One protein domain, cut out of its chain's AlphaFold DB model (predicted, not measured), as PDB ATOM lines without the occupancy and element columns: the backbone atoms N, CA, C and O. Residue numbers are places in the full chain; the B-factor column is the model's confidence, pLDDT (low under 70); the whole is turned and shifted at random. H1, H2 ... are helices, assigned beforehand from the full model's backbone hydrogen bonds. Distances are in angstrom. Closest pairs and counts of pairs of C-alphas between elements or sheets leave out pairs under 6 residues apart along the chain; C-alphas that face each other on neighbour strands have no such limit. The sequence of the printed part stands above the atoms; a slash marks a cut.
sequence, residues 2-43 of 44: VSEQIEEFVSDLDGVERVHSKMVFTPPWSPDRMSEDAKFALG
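Overview. This is residues 2 to 43 of the 44 residues of the protein "Aromatic ring hydroxylase" of Thermoleophilaceae bacterium (UniProt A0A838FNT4). With little regular structure, the printed part is an open U: helix H1 at one end, the shorter H2 at the other, and between them a long unnamed strip that turns at residues 12 to 17, folds back past H1 and then swings away to H2. It prints 42 residues with two named helices, H1 then H2, and no named strand; the class is all helix, with 16 residues in named elements. It is extended, with a radius of gyration of the C-alphas of 14.2 A, and spans 38 by 23 by 16 A.

Arrangement. Begin at H1, residues 2 to 11, and go on to H2, residues 36 to 41: the two are apart, with no C-alpha of the one within 8 A of the other. In both, every O i to N i+4 pair is within hydrogen-bond range. Residues 12 to 17, 24 to 30 and 32 to 38, of which 36 to 38 belong to H2, stand free.

Along the chain. Find C-alpha 2 at (98.602, 127.645, 123.251); from there H1 runs 14.3 A to C-alpha 11. Find C-alpha 36 at (107.490, 145.982, 133.753); H2 runs 8.6 A to C-alpha 41 at (111.865, 143.537, 126.780).

Size, cuts and confidence. The C-alphas farthest apart, Glu 17 and Gly 43, are 39.5 A apart. The link of 24 residues is long. The printed part has no cut, and no printed residue is under 70 in pLDDT.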
ATOM      1  N   VAL A   2      98.552 127.066 121.874       78.81
ATOM      2  CA  VAL A   2      98.602 127.645 123.251       78.81
ATOM      3  C   VAL A   2      97.792 126.838 124.279       78.81
ATOM      4  O   VAL A   2      98.291 126.556 125.360       78.81
ATOM      5  N   SER A   3      96.567 126.426 123.945       78.88
ATOM      6  CA  SER A   3      95.736 125.616 124.852       78.88
ATOM      7  C   SER A   3      96.346 124.248 125.174       78.88
ATOM      8  O   SER A   3      96.255 123.800 126.308       78.88
ATOM      9  N   GLU A   4      97.002 123.617 124.196       82.06
ATOM     10  CA  GLU A   4      97.646 122.306 124.368       82.06
ATOM     11  C   GLU A   4      98.850 122.407 125.307       82.06
ATOM     12  O   GLU A   4      98.991 121.589 126.207       82.06
ATOM     13  N   GLN A   5      99.667 123.457 125.159       87.62
ATOM     14  CA  GLN A   5     100.796 123.707 126.058       87.62
ATOM     15  C   GLN A   5     100.323 123.954 127.493       87.62
ATOM     16  O   GLN A   5     100.922 123.449 128.434       87.62
ATOM     17  N   ILE A   6      99.231 124.703 127.680       88.50
ATOM     18  CA  ILE A   6      98.662 124.928 129.018       88.50
ATOM     19  C   ILE A   6      98.282 123.598 129.671       88.50
ATOM     20  O   ILE A   6      98.550 123.408 130.852       88.50
ATOM     21  N   GLU A   7      97.657 122.693 128.922       88.50
ATOM     22  CA  GLU A   7      97.258 121.388 129.448       88.50
ATOM     23  C   GLU A   7      98.476 120.535 129.813       88.50
ATOM     24  O   GLU A   7      98.517 120.042 130.934       88.50
ATOM     25  N   GLU A   8      99.484 120.459 128.939       89.00
ATOM     26  CA  GLU A   8     100.737 119.723 129.166       89.00
ATOM     27  C   GLU A   8     101.491 120.214 130.412       89.00
ATOM     28  O   GLU A   8     101.823 119.430 131.296       89.00
ATOM     29  N   PHE A   9     101.723 121.523 130.535       89.56
ATOM     30  CA  PHE A   9     102.501 122.057 131.658       89.56
ATOM     31  C   PHE A   9     101.759 121.990 132.996       89.56
ATOM     32  O   PHE A   9     102.389 121.880 134.046       89.56
ATOM     33  N   VAL A  10     100.429 122.110 132.985       90.06
ATOM     34  CA  VAL A  10      99.629 122.140 134.219       90.06
ATOM     35  C   VAL A  10      99.269 120.730 134.689       90.06
ATOM     36  O   VAL A  10      99.106 120.535 135.893       90.06
ATOM     37  N   SER A  11      99.172 119.744 133.789       89.44
ATOM     38  CA  SER A  11      98.874 118.353 134.162       89.44
ATOM     39  C   SER A  11      99.965 117.692 134.996       89.44
ATOM     40  O   SER A  11      99.670 116.774 135.753       89.44
ATOM     41  N   ASP A  12     101.204 118.167 134.884       91.12
ATOM     42  CA  ASP A  12     102.356 117.598 135.591       91.12
ATOM     43  C   ASP A  12     102.422 118.008 137.075       91.12
ATOM     44  O   ASP A  12     103.269 117.523 137.829       91.12
ATOM     45  N   LEU A  13     101.541 118.909 137.518       92.06
ATOM     46  CA  LEU A  13     101.476 119.358 138.906       92.06
ATOM     47  C   LEU A  13     100.795 118.313 139.802       92.06
ATOM     48  O   LEU A  13      99.727 117.788 139.482       92.06
ATOM     49  N   ASP A  14     101.384 118.063 140.972       93.06
ATOM     50  CA  ASP A  14     100.847 117.103 141.941       93.06
ATOM     51  C   ASP A  14      99.412 117.466 142.369       93.06
ATOM     52  O   ASP A  14      99.110 118.612 142.714       93.06
ATOM     53  N   GLY A  15      98.514 116.477 142.323       92.69
ATOM     54  CA  GLY A  15      97.096 116.637 142.659       92.69
ATOM     55  C   GLY A  15      96.193 117.183 141.543       92.69
ATOM     56  O   GLY A  15      94.988 117.323 141.764       92.69
ATOM     57  N   VAL A  16      96.715 117.473 140.344       92.12
ATOM     58  CA  VAL A  16      95.888 117.878 139.193       92.12
ATOM     59  C   VAL A  16      95.329 116.648 138.473       92.12
ATOM     60  O   VAL A  16      96.055 115.894 137.838       92.12
ATOM     61  N   GLU A  17      94.008 116.450 138.531       89.88
ATOM     62  CA  GLU A  17      93.351 115.313 137.861       89.88
ATOM     63  C   GLU A  17      92.895 115.619 136.427       89.88
ATOM     64  O   GLU A  17      92.896 114.738 135.568       89.88
ATOM     65  N   ARG A  18      92.425 116.849 136.168       89.06
ATOM     66  CA  ARG A  18      91.941 117.295 134.850       89.06
ATOM     67  C   ARG A  18      92.171 118.787 134.666       89.06
ATOM     68  O   ARG A  18      91.898 119.574 135.571       89.06
ATOM     69  N   VAL A  19      92.575 119.170 133.459       90.56
ATOM     70  CA  VAL A  19      92.733 120.566 133.038       90.56
ATOM     71  C   VAL A  19      91.706 120.873 131.949       90.56
ATOM     72  O   VAL A  19      91.511 120.086 131.027       90.56
ATOM     73  N   HIS A  20      91.027 122.015 132.065       89.19
ATOM     74  CA  HIS A  20      90.084 122.504 131.059       89.19
ATOM     75  C   HIS A  20      90.436 123.942 130.690       89.19
ATOM     76  O   HIS A  20      90.132 124.883 131.429       89.19
ATOM     77  N   SER A  21      91.082 124.119 129.541       89.19
ATOM     78  CA  SER A  21      91.436 125.439 129.034       89.19
ATOM     79  C   SER A  21      90.195 126.159 128.478       89.19
ATOM     80  O   SER A  21      89.420 125.610 127.693       89.19
ATOM     81  N   LYS A  22      89.972 127.416 128.886       89.06
ATOM     82  CA  LYS A  22      88.880 128.255 128.365       89.06
ATOM     83  C   LYS A  22      89.436 129.541 127.778       89.06
ATOM     84  O   LYS A  22      89.904 130.415 128.503       89.06
ATOM     85  N   MET A  23      89.316 129.683 126.464       89.62
ATOM     86  CA  MET A  23      89.651 130.925 125.778       89.62
ATOM     87  C   MET A  23      88.502 131.928 125.918       89.62
ATOM     88  O   MET A  23      87.353 131.616 125.600       89.62
ATOM     89  N   VAL A  24      88.806 133.128 126.412       91.12
ATOM     90  CA  VAL A  24      87.846 134.231 126.549       91.12
ATOM     91  C   VAL A  24      88.416 135.504 125.937       91.12
ATOM     92  O   VAL A  24      89.615 135.750 126.009       91.12
ATOM     93  N   PHE A  25      87.540 136.327 125.365       89.50
ATOM     94  CA  PHE A  25      87.901 137.621 124.770       89.50
ATOM     95  C   PHE A  25      87.438 138.815 125.614       89.50
ATOM     96  O   PHE A  25      87.624 139.968 125.231       89.50
ATOM     97  N   THR A  26      86.793 138.551 126.752       92.06
ATOM     98  CA  THR A  26      86.181 139.576 127.598       92.06
ATOM     99  C   THR A  26      86.562 139.343 129.060       92.06
ATOM    100  O   THR A  26      86.299 138.253 129.571       92.06
ATOM    101  N   PRO A  27      87.130 140.350 129.750       88.19
ATOM    102  CA  PRO A  27      87.595 141.632 129.204       88.19
ATOM    103  C   PRO A  27      88.758 141.437 128.211       88.19
ATOM    104  O   PRO A  27      89.480 140.443 128.323       88.19
ATOM    105  N   PRO A  28      88.956 142.352 127.244       91.31
ATOM    106  CA  PRO A  28      90.085 142.249 126.332       91.31
ATOM    107  C   PRO A  28      91.400 142.347 127.111       91.31
ATOM    108  O   PRO A  28      91.505 143.032 128.137       91.31
ATOM    109  N   TRP A  29      92.412 141.645 126.618       91.31
ATOM    110  CA  TRP A  29      93.762 141.781 127.139       91.31
ATOM    111  C   TRP A  29      94.365 143.110 126.661       91.31
ATOM    112  O   TRP A  29      94.227 143.459 125.489       91.31
ATOM    113  N   SER A  30      95.020 143.846 127.562       88.50
ATOM    114  CA  SER A  30      95.786 145.052 127.231       88.50
ATOM    115  C   SER A  30      97.229 144.914 127.732       88.50
ATOM    116  O   SER A  30      97.453 144.230 128.737       88.50
ATOM    117  N   PRO A  31      98.199 145.587 127.082       89.44
ATOM    118  CA  PRO A  31      99.589 145.683 127.538       89.44
ATOM    119  C   PRO A  31      99.766 146.121 128.996       89.44
ATOM    120  O   PRO A  31     100.763 145.771 129.622       89.44
ATOM    121  N   ASP A  32      98.784 146.814 129.578       88.44
ATOM    122  CA  ASP A  32      98.794 147.192 130.999       88.44
ATOM    123  C   ASP A  32      98.829 145.978 131.938       88.44
ATOM    124  O   ASP A  32      99.222 146.103 133.094       88.44
ATOM    125  N   ARG A  33      98.428 144.795 131.450       88.31
ATOM    126  CA  ARG A  33      98.472 143.527 132.192       88.31
ATOM    127  C   ARG A  33      99.856 142.865 132.184       88.31
ATOM    128  O   ARG A  33     100.016 141.831 132.827       88.31
ATOM    129  N   MET A  34     100.826 143.408 131.447       92.12
ATOM    130  CA  MET A  34     102.208 142.921 131.441       92.12
ATOM    131  C   MET A  34     102.983 143.439 132.654       92.12
ATOM    132  O   MET A  34     102.748 144.555 133.119       92.12
ATOM    133  N   SER A  35     103.942 142.645 133.133       92.25
ATOM    134  CA  SER A  35     104.952 143.122 134.079       92.25
ATOM    135  C   SER A  35     105.878 144.153 133.423       92.25
ATOM    136  O   SER A  35     106.008 144.199 132.197       92.25
ATOM    137  N   GLU A  36     106.555 144.959 134.239       90.50
ATOM    138  CA  GLU A  36     107.490 145.982 133.753       90.50
ATOM    139  C   GLU A  36     108.663 145.368 132.971       90.50
ATOM    140  O   GLU A  36     109.016 145.876 131.910       90.50
ATOM    141  N   ASP A  37     109.178 144.214 133.407       90.31
ATOM    142  CA  ASP A  37     110.227 143.479 132.685       90.31
ATOM    143  C   ASP A  37     109.776 143.053 131.280       90.31
ATOM    144  O   ASP A  37     110.537 143.142 130.316       90.31
ATOM    145  N   ALA A  38     108.519 142.615 131.143       90.12
ATOM    146  CA  ALA A  38     107.955 142.205 129.861       90.12
ATOM    147  C   ALA A  38     107.726 143.404 128.927       90.12
ATOM    148  O   ALA A  38     108.020 143.313 127.735       90.12
ATOM    149  N   LYS A  39     107.255 144.539 129.459       87.75
ATOM    150  CA  LYS A  39     107.135 145.799 128.703       87.75
ATOM    151  C   LYS A  39     108.497 146.273 128.209       87.75
ATOM    152  O   LYS A  39     108.655 146.547 127.022       87.75
ATOM    153  N   PHE A  40     109.492 146.276 129.095       88.81
ATOM    154  CA  PHE A  40     110.857 146.676 128.775       88.81
ATOM    155  C   PHE A  40     111.472 145.803 127.673       88.81
ATOM    156  O   PHE A  40     112.005 146.328 126.697       88.81
ATOM    157  N   ALA A  41     111.346 144.474 127.780       88.50
ATOM    158  CA  ALA A  41     111.865 143.537 126.780       88.50
ATOM    159  C   ALA A  41     111.237 143.718 125.385       88.50
ATOM    160  O   ALA A  41     111.866 143.391 124.378       88.50
ATOM    161  N   LEU A  42     110.009 144.240 125.321       87.94
ATOM    162  CA  LEU A  42     109.267 144.480 124.083       87.94
ATOM    163  C   LEU A  42     109.338 145.938 123.594       87.94
ATOM    164  O   LEU A  42     108.770 146.245 122.547       87.94
ATOM    165  N   GLY A  43     110.048 146.821 124.308       81.62
ATOM    166  CA  GLY A  43     110.214 148.232 123.946       81.62
ATOM    167  C   GLY A  43     108.950 149.083 124.114       81.62
ATOM    168  O   GLY A  43     108.751 150.019 123.339       81.62
TER     169      GLY A  43